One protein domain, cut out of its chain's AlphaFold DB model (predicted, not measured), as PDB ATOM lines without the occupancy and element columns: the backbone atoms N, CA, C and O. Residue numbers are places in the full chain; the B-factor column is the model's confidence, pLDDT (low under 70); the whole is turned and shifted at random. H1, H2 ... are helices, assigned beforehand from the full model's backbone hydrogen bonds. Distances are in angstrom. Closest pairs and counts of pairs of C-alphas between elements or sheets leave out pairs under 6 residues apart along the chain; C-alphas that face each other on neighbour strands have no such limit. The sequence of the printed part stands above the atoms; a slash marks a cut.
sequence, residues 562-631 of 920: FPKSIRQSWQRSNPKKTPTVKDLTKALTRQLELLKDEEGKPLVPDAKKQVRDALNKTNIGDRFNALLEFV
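This is residues 562 to 631 of the 920 residues of an uncharacterized protein of Euryarchaeota archaeon (UniProt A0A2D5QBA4). The longest helix, H2, lies between H1 and H3: with H3 it makes a helical hairpin that opens at a steep angle, H1 packs crosswise on H2, and H4 turns off at a corner beyond the end of H3. The long loop of residues 594 to 606, between H2 and H3, reaches out at one end of the longest axis, with H4 at the other, and residues 572 to 577, of which 572 and 573 belong to H1, stick out. The printed part has 70 residues with four named helices in the order H1, H2, H3, H4 and no named strand, and its class is all helix. It is only just loose, close to compact, with a radius of gyration of the C-alphas of 13.6 A, and the C-alphas span 38 by 31 by 22 A.

H2, residues 581 to 593, touches H1, residues 564 to 573, with its residues 584 to 588 alone. The closest C-alphas of the two are those of Ile 566 and Leu 588, 6.3 A apart, and their lines are about perpendicular, at 85 degrees. H2 also touches H3, residues 607 to 616, and the two form a helical hairpin. Their closest C-alphas, those of Thr 589 and Ala 607, are 5.7 A apart, and they run opposite ways at a steep tilt of 44 degrees. H3 and H4, residues 621 to 629, touch only at the corner by their link, and only just, with 3 pairs of C-alphas within 8 A. The closest are those of Leu 615 and Gly 621, 5.4 A apart, and the two helices run opposite ways at a steep tilt of 43 degrees. H1 is apart from H3 and from H4, and H2 is apart from H4. In H1, H2 and H3 every O i to N i+4 pair is within hydrogen-bond range; in H4, 3 of 5 are.

H2 has 13 residues and measures 18.3 A from C-alpha 581 at (183.426, 142.384, 180.071) to C-alpha 593. H1 has 10 residues and measures 14.5 A, beginning with C-alpha 564 at (182.952, 151.021, 169.938). H3, also 10 residues, measures 14.0 A. H4 has 9 residues and ends with C-alpha 629 at (193.201, 133.485, 189.183).

The two C-alphas farthest apart are those of Glu 599 and Arg 623, 38.3 A. The printed part has no cut. The link from H2 to H3 is long, with 13 residues; that from H1 to H2 is short, with 7, and that from H3 to H4 is tight, with 4. The mean pLDDT of the printed part is 78.5. The model's confidence is low, under 70, at residues 598 to 600 and 618 to 631, and H4 has a mean pLDDT of 45.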
ATOM      1  N   PHE A 562     184.450 149.683 177.077       96.50
ATOM      2  CA  PHE A 562     185.196 149.213 175.911       96.50
ATOM      3  C   PHE A 562     184.899 150.058 174.665       96.50
ATOM      4  O   PHE A 562     183.732 150.385 174.412       96.50
ATOM      5  N   PRO A 563     185.904 150.312 173.812       95.50
ATOM      6  CA  PRO A 563     185.731 151.049 172.570       95.50
ATOM      7  C   PRO A 563     184.630 150.500 171.669       95.50
ATOM      8  O   PRO A 563     184.382 149.286 171.602       95.50
ATOM      9  N   LYS A 564     183.993 151.398 170.911       94.25
ATOM     10  CA  LYS A 564     182.952 151.021 169.938       94.25
ATOM     11  C   LYS A 564     183.489 150.040 168.885       94.25
ATOM     12  O   LYS A 564     182.769 149.121 168.499       94.25
ATOM     13  N   SER A 565     184.752 150.194 168.483       89.44
ATOM     14  CA  SER A 565     185.477 149.306 167.562       89.44
ATOM     15  C   SER A 565     185.586 147.871 168.093       89.44
ATOM     16  O   SER A 565     185.156 146.940 167.411       89.44
ATOM     17  N   ILE A 566     186.069 147.685 169.328       95.25
ATOM     18  CA  ILE A 566     186.195 146.369 169.983       95.25
ATOM     19  C   ILE A 566     184.823 145.695 170.111       95.25
ATOM     20  O   ILE A 566     184.658 144.537 169.718       95.25
ATOM     21  N   ARG A 567     183.811 146.439 170.586       95.94
ATOM     22  CA  ARG A 567     182.428 145.945 170.702       95.94
ATOM     23  C   ARG A 567     181.858 145.489 169.358       95.94
ATOM     24  O   ARG A 567     181.325 144.386 169.267       95.94
ATOM     25  N   GLN A 568     181.985 146.305 168.310       91.75
ATOM     26  CA  GLN A 568     181.482 145.958 166.978       91.75
ATOM     27  C   GLN A 568     182.257 144.795 166.347       91.75
ATOM     28  O   GLN A 568     181.636 143.923 165.742       91.75
ATOM     29  N   SER A 569     183.582 144.735 166.521       86.38
ATOM     30  CA  SER A 569     184.403 143.615 166.051       86.38
ATOM     31  C   SER A 569     183.959 142.299 166.690       86.38
ATOM     32  O   SER A 569     183.722 141.323 165.981       86.38
ATOM     33  N   TRP A 570     183.782 142.272 168.015       95.00
ATOM     34  CA  TRP A 570     183.325 141.072 168.715       95.00
ATOM     35  C   TRP A 570     181.908 140.657 168.301       95.00
ATOM     36  O   TRP A 570     181.662 139.469 168.082       95.00
ATOM     37  N   GLN A 571     180.995 141.626 168.143       95.56
ATOM     38  CA  GLN A 571     179.606 141.361 167.758       95.56
ATOM     39  C   GLN A 571     179.495 140.785 166.341       95.56
ATOM     40  O   GLN A 571     178.691 139.882 166.127       95.56
ATOM     41  N   ARG A 572     180.328 141.238 165.388       90.69
ATOM     42  CA  ARG A 572     180.401 140.654 164.032       90.69
ATOM     43  C   ARG A 572     180.774 139.169 164.072       90.69
ATOM     44  O   ARG A 572     180.175 138.379 163.353       90.69
ATOM     45  N   SER A 573     181.704 138.777 164.947       84.19
ATOM     46  CA  SER A 573     182.087 137.369 165.147       84.19
ATOM     47  C   SER A 573     181.108 136.567 166.019       84.19
ATOM     48  O   SER A 573     181.166 135.340 166.027       84.19
ATOM     49  N   ASN A 574     180.218 137.223 166.774       91.50
ATOM     50  CA  ASN A 574     179.288 136.587 167.716       91.50
ATOM     51  C   ASN A 574     177.850 137.152 167.601       91.50
ATOM     52  O   ASN A 574     177.263 137.529 168.618       91.50
ATOM     53  N   PRO A 575     177.223 137.183 166.407       84.25
ATOM     54  CA  PRO A 575     176.013 137.978 166.159       84.25
ATOM     55  C   PRO A 575     174.791 137.583 167.005       84.25
ATOM     56  O   PRO A 575     173.880 138.388 167.168       84.25
ATOM     57  N   LYS A 576     174.775 136.366 167.570       94.06
ATOM     58  CA  LYS A 576     173.697 135.829 168.423       94.06
ATOM     59  C   LYS A 576     173.986 135.899 169.935       94.06
ATOM     60  O   LYS A 576     173.267 135.271 170.708       94.06
ATOM     61  N   LYS A 577     175.044 136.589 170.375       90.81
ATOM     62  CA  LYS A 577     175.424 136.704 171.796       90.81
ATOM     63  C   LYS A 577     175.482 138.164 172.241       90.81
ATOM     64  O   LYS A 577     175.688 139.055 171.424       90.81
ATOM     65  N   THR A 578     175.346 138.390 173.545       93.00
ATOM     66  CA  THR A 578     175.654 139.679 174.185       93.00
ATOM     67  C   THR A 578     177.075 139.603 174.756       93.00
ATOM     68  O   THR A 578     177.376 138.596 175.402       93.00
ATOM     69  N   PRO A 579     177.956 140.594 174.533       95.12
ATOM     70  CA  PRO A 579     179.316 140.562 175.066       95.12
ATOM     71  C   PRO A 579     179.325 140.738 176.585       95.12
ATOM     72  O   PRO A 579     178.656 141.628 177.109       95.12
ATOM     73  N   THR A 580     180.139 139.952 177.291       96.00
ATOM     74  CA  THR A 580     180.530 140.272 178.671       96.00
ATOM     75  C   THR A 580     181.814 141.104 178.691       96.00
ATOM     76  O   THR A 580     182.567 141.133 177.716       96.00
ATOM     77  N   VAL A 581     182.121 141.734 179.831       93.62
ATOM     78  CA  VAL A 581     183.426 142.384 180.071       93.62
ATOM     79  C   VAL A 581     184.584 141.436 179.742       93.62
ATOM     80  O   VAL A 581     185.482 141.800 178.992       93.62
ATOM     81  N   LYS A 582     184.517 140.187 180.221       93.06
ATOM     82  CA  LYS A 582     185.544 139.150 180.023       93.06
ATOM     83  C   LYS A 582     185.766 138.805 178.547       93.06
ATOM     84  O   LYS A 582     186.894 138.510 178.152       93.06
ATOM     85  N   ASP A 583     184.713 138.855 177.735       93.19
ATOM     86  CA  ASP A 583     184.799 138.613 176.293       93.19
ATOM     87  C   ASP A 583     185.467 139.780 175.552       93.19
ATOM     88  O   ASP A 583     186.269 139.556 174.644       93.19
ATOM     89  N   LEU A 584     185.182 141.019 175.965       94.94
ATOM     90  CA  LEU A 584     185.761 142.224 175.366       94.94
ATOM     91  C   LEU A 584     187.209 142.465 175.812       94.94
ATOM     92  O   LEU A 584     188.022 142.862 174.980       94.94
ATOM     93  N   THR A 585     187.575 142.124 177.056       93.75
ATOM     94  CA  THR A 585     188.983 142.059 177.489       93.75
ATOM     95  C   THR A 585     189.768 141.109 176.585       93.75
ATOM     96  O   THR A 585     190.792 141.498 176.033       93.75
ATOM     97  N   LYS A 586     189.256 139.889 176.352       93.00
ATOM     98  CA  LYS A 586     189.885 138.924 175.434       93.00
ATOM     99  C   LYS A 586     189.969 139.438 173.995       93.00
ATOM    100  O   LYS A 586     190.970 139.185 173.334       93.00
ATOM    101  N   ALA A 587     188.942 140.137 173.507       92.56
ATOM    102  CA  ALA A 587     188.940 140.710 172.162       92.56
ATOM    103  C   ALA A 587     190.022 141.790 171.994       92.56
ATOM    104  O   ALA A 587     190.775 141.743 171.024       92.56
ATOM    105  N   LEU A 588     190.132 142.713 172.958       94.12
ATOM    106  CA  LEU A 588     191.142 143.772 172.968       94.12
ATOM    107  C   LEU A 588     192.562 143.198 173.074       94.12
ATOM    108  O   LEU A 588     193.408 143.523 172.246       94.12
ATOM    109  N   THR A 589     192.809 142.287 174.024       93.94
ATOM    110  CA  THR A 589     194.108 141.606 174.147       93.94
ATOM    111  C   THR A 589     194.489 140.889 172.851       93.94
ATOM    112  O   THR A 589     195.597 141.086 172.370       93.94
ATOM    113  N   ARG A 590     193.572 140.131 172.230       90.31
ATOM    114  CA  ARG A 590     193.875 139.401 170.987       90.31
ATOM    115  C   ARG A 590     194.169 140.326 169.802       90.31
ATOM    116  O   ARG A 590     194.960 139.953 168.947       90.31
ATOM    117  N   GLN A 591     193.551 141.507 169.722       89.81
ATOM    118  CA  GLN A 591     193.912 142.479 168.682       89.81
ATOM    119  C   GLN A 591     195.307 143.071 168.924       89.81
ATOM    120  O   GLN A 591     196.068 143.198 167.971       89.81
ATOM    121  N   LEU A 592     195.670 143.358 170.179       86.25
ATOM    122  CA  LEU A 592     197.007 143.839 170.551       86.25
ATOM    123  C   LEU A 592     198.105 142.784 170.299       86.25
ATOM    124  O   LEU A 592     199.181 143.128 169.824       86.25
ATOM    125  N   GLU A 593     197.817 141.499 170.536       87.56
ATOM    126  CA  GLU A 593     198.712 140.364 170.222       87.56
ATOM    127  C   GLU A 593     198.972 140.175 168.716       87.56
ATOM    128  O   GLU A 593     199.954 139.537 168.340       87.56
ATOM    129  N   LEU A 594     198.105 140.713 167.851       81.94
ATOM    130  CA  LEU A 594     198.245 140.655 166.392       81.94
ATOM    131  C   LEU A 594     199.020 141.848 165.810       81.94
ATOM    132  O   LEU A 594     199.205 141.906 164.596       81.94
ATOM    133  N   LEU A 595     199.451 142.810 166.634       79.75
ATOM    134  CA  LEU A 595     200.194 143.975 166.157       79.75
ATOM    135  C   LEU A 595     201.684 143.664 166.056       79.75
ATOM    136  O   LEU A 595     202.316 143.311 167.053       79.75
ATOM    137  N   LYS A 596     202.245 143.849 164.861       77.75
ATOM    138  CA  LYS A 596     203.661 143.638 164.562       77.75
ATOM    139  C   LYS A 596     204.293 144.866 163.910       77.75
ATOM    140  O   LYS A 596     203.580 145.627 163.258       77.75
ATOM    141  N   ASP A 597     205.594 145.044 164.123       72.12
ATOM    142  CA  ASP A 597     206.423 145.996 163.376       72.12
ATOM    143  C   ASP A 597     206.729 145.462 161.964       72.12
ATOM    144  O   ASP A 597     206.315 144.354 161.599       72.12
ATOM    145  N   GLU A 598     207.408 146.264 161.144       56.50
ATOM    146  CA  GLU A 598     207.741 145.915 159.755       56.50
ATOM    147  C   GLU A 598     208.696 144.709 159.681       56.50
ATOM    148  O   GLU A 598     208.667 143.947 158.717       56.50
ATOM    149  N   GLU A 599     209.468 144.457 160.741       62.66
ATOM    150  CA  GLU A 599     210.308 143.265 160.896       62.66
ATOM    151  C   GLU A 599     209.588 142.089 161.592       62.66
ATOM    152  O   GLU A 599     210.216 141.094 161.967       62.66
ATOM    153  N   GLY A 600     208.265 142.170 161.765       65.12
ATOM    154  CA  GLY A 600     207.410 141.071 162.216       65.12
ATOM    155  C   GLY A 600     207.436 140.765 163.721       65.12
ATOM    156  O   GLY A 600     206.834 139.759 164.135       65.12
ATOM    157  N   LYS A 601     208.089 141.599 164.539       70.62
ATOM    158  CA  LYS A 601     208.156 141.506 166.010       70.62
ATOM    159  C   LYS A 601     206.897 142.131 166.632       70.62
ATOM    160  O   LYS A 601     206.349 143.062 166.053       70.62
ATOM    161  N   PRO A 602     206.406 141.686 167.805       76.25
ATOM    162  CA  PRO A 602     205.197 142.265 168.393       76.25
ATOM    163  C   PRO A 602     205.388 143.727 168.832       76.25
ATOM    164  O   PRO A 602     206.204 144.003 169.712       76.25
ATOM    165  N   LEU A 603     204.559 144.644 168.316       71.62
ATOM    166  CA  LEU A 603     204.488 146.046 168.776       71.62
ATOM    167  C   LEU A 603     204.052 146.154 170.246       71.62
ATOM    168  O   LEU A 603     204.324 147.147 170.917       71.62
ATOM    169  N   VAL A 604     203.381 145.117 170.759       84.75
ATOM    170  CA  VAL A 604     202.937 145.013 172.152       84.75
ATOM    171  C   VAL A 604     203.480 143.707 172.759       84.75
ATOM    172  O   VAL A 604     202.746 142.719 172.830       84.75
ATOM    173  N   PRO A 605     204.757 143.667 173.210       77.50
ATOM    174  CA  PRO A 605     205.445 142.425 173.601       77.50
ATOM    175  C   PRO A 605     204.764 141.598 174.700       77.50
ATOM    176  O   PRO A 605     204.941 140.385 174.752       77.50
ATOM    177  N   ASP A 606     203.964 142.234 175.561       89.12
ATOM    178  CA  ASP A 606     203.051 141.543 176.474       89.12
ATOM    179  C   ASP A 606     201.715 142.297 176.573       89.12
ATOM    180  O   ASP A 606     201.437 143.050 177.512       89.12
ATOM    181  N   ALA A 607     200.865 142.090 175.568       87.25
ATOM    182  CA  ALA A 607     199.504 142.623 175.520       87.25
ATOM    183  C   ALA A 607     198.619 142.165 176.697       87.25
ATOM    184  O   ALA A 607     197.701 142.887 177.096       87.25
ATOM    185  N   LYS A 608     198.888 140.989 177.288       87.12
ATOM    186  CA  LYS A 608     198.164 140.506 178.475       87.12
ATOM    187  C   LYS A 608     198.524 141.360 179.689       87.12
ATOM    188  O   LYS A 608     197.626 141.810 180.402       87.12
ATOM    189  N   LYS A 609     199.816 141.622 179.902       90.25
ATOM    190  CA  LYS A 609     200.302 142.510 180.961       90.25
ATOM    191  C   LYS A 609     199.871 143.952 180.739       90.25
ATOM    192  O   LYS A 609     199.380 144.536 181.688       90.25
ATOM    193  N   GLN A 610     199.954 144.521 179.535       86.31
ATOM    194  CA  GLN A 610     199.525 145.916 179.336       86.31
ATOM    195  C   GLN A 610     198.033 146.130 179.645       86.31
ATOM    196  O   GLN A 610     197.678 147.104 180.310       86.31
ATOM    197  N   VAL A 611     197.157 145.195 179.253       88.94
ATOM    198  CA  VAL A 611     195.729 145.241 179.626       88.94
ATOM    199  C   VAL A 611     195.529 145.015 181.135       88.94
ATOM    200  O   VAL A 611     194.696 145.690 181.740       88.94
ATOM    201  N   ARG A 612     196.313 144.133 181.775       85.88
ATOM    202  CA  ARG A 612     196.293 143.937 183.238       85.88
ATOM    203  C   ARG A 612     196.774 145.179 183.997       85.88
ATOM    204  O   ARG A 612     196.132 145.580 184.956       85.88
ATOM    205  N   ASP A 613     197.853 145.815 183.555       85.31
ATOM    206  CA  ASP A 613     198.450 147.001 184.176       85.31
ATOM    207  C   ASP A 613     197.546 148.235 184.007       85.31
ATOM    208  O   ASP A 613     197.511 149.093 184.887       85.31
ATOM    209  N   ALA A 614     196.773 148.318 182.917       82.81
ATOM    210  CA  ALA A 614     195.717 149.319 182.757       82.81
ATOM    211  C   ALA A 614     194.573 149.116 183.772       82.81
ATOM    212  O   ALA A 614     194.127 150.080 184.389       82.81
ATOM    213  N   LEU A 615     194.147 147.868 184.003       82.81
ATOM    214  CA  LEU A 615     193.127 147.529 185.007       82.81
ATOM    215  C   LEU A 615     193.634 147.731 186.449       82.81
ATOM    216  O   LEU A 615     192.928 148.311 187.272       82.81
ATOM    217  N   ASN A 616     194.874 147.326 186.745       77.06
ATOM    218  CA  ASN A 616     195.514 147.447 188.063       77.06
ATOM    219  C   ASN A 616     195.811 148.899 188.480       77.06
ATOM    220  O   ASN A 616     195.996 149.163 189.662       77.06
ATOM    221  N   LYS A 617     195.833 149.854 187.540       75.06
ATOM    222  CA  LYS A 617     195.912 151.297 187.846       75.06
ATOM    223  C   LYS A 617     194.595 151.883 188.376       75.06
ATOM    224  O   LYS A 617     194.557 153.059 188.723       75.06
ATOM    225  N   THR A 618     193.539 151.075 188.464       66.12
ATOM    226  CA  THR A 618     192.246 151.430 189.064       66.12
ATOM    227  C   THR A 618     192.017 150.622 190.346       66.12
ATOM    228  O   THR A 618     192.496 149.494 190.468       66.12
ATOM    229  N   ASN A 619     191.176 151.121 191.261       58.38
ATOM    230  CA  ASN A 619     190.745 150.380 192.464       58.38
ATOM    231  C   ASN A 619     189.896 149.115 192.158       58.38
ATOM    232  O   ASN A 619     189.353 148.493 193.071       58.38
ATOM    233  N   ILE A 620     189.744 148.746 190.882       54.84
ATOM    234  CA  ILE A 620     189.042 147.548 190.403       54.84
ATOM    235  C   ILE A 620     190.016 146.352 190.305       54.84
ATOM    236  O   ILE A 620     189.574 145.203 190.365       54.84
ATOM    237  N   GLY A 621     191.332 146.603 190.199       48.62
ATOM    238  CA  GLY A 621     192.373 145.591 189.960       48.62
ATOM    239  C   GLY A 621     192.283 144.373 190.883       48.62
ATOM    240  O   GLY A 621     192.093 143.256 190.407       48.62
ATOM    241  N   ASP A 622     192.311 144.586 192.200       47.47
ATOM    242  CA  ASP A 622     192.286 143.517 193.215       47.47
ATOM    243  C   ASP A 622     191.062 142.591 193.093       47.47
ATOM    244  O   ASP A 622     191.160 141.377 193.281       47.47
ATOM    245  N   ARG A 623     189.900 143.144 192.716       49.41
ATOM    246  CA  ARG A 623     188.669 142.368 192.482       49.41
ATOM    247  C   ARG A 623     188.719 141.578 191.176       49.41
ATOM    248  O   ARG A 623     188.147 140.493 191.090       49.41
ATOM    249  N   PHE A 624     189.367 142.127 190.150       46.25
ATOM    250  CA  PHE A 624     189.458 141.505 188.832       46.25
ATOM    251  C   PHE A 624     190.532 140.408 188.779       46.25
ATOM    252  O   PHE A 624     190.328 139.389 188.117       46.25
ATOM    253  N   ASN A 625     191.628 140.560 189.530       49.78
ATOM    254  CA  ASN A 625     192.683 139.549 189.649       49.78
ATOM    255  C   ASN A 625     192.141 138.242 190.252       49.78
ATOM    256  O   ASN A 625     192.322 137.186 189.647       49.78
ATOM    257  N   ALA A 626     191.323 138.308 191.310       42.84
ATOM    258  CA  ALA A 626     190.639 137.134 191.865       42.84
ATOM    259  C   ALA A 626     189.732 136.396 190.846       42.84
ATOM    260  O   ALA A 626     189.566 135.178 190.913       42.84
ATOM    261  N   LEU A 627     189.164 137.110 189.862       36.56
ATOM    262  CA  LEU A 627     188.337 136.530 188.790       36.56
ATOM    263  C   LEU A 627     189.173 135.905 187.649       36.56
ATOM    264  O   LEU A 627     188.660 135.092 186.872       36.56
ATOM    265  N   LEU A 628     190.445 136.294 187.533       41.56
ATOM    266  CA  LEU A 628     191.428 135.744 186.597       41.56
ATOM    267  C   LEU A 628     192.132 134.512 187.183       41.56
ATOM    268  O   LEU A 628     192.216 133.488 186.507       41.56
ATOM    269  N   GLU A 629     192.558 134.583 188.443       41.19
ATOM    270  CA  GLU A 629     193.201 133.485 189.183       41.19
ATOM    271  C   GLU A 629     192.272 132.275 189.348       41.19
ATOM    272  O   GLU A 629     192.699 131.137 189.182       41.19
ATOM    273  N   PHE A 630     190.963 132.490 189.535       33.34
ATOM    274  CA  PHE A 630     189.979 131.397 189.574       33.34
ATOM    275  C   PHE A 630     189.873 130.592 188.254       33.34
ATOM    276  O   PHE A 630     189.233 129.544 188.206       33.34
ATOM    277  N   VAL A 631     190.479 131.070 187.158       32.78
ATOM    278  CA  VAL A 631     190.461 130.419 185.834       32.78
ATOM    279  C   VAL A 631     191.804 129.760 185.492       32.78
ATOM    280  O   VAL A 631     191.853 128.932 184.583       32.78
TER     281      VAL A 631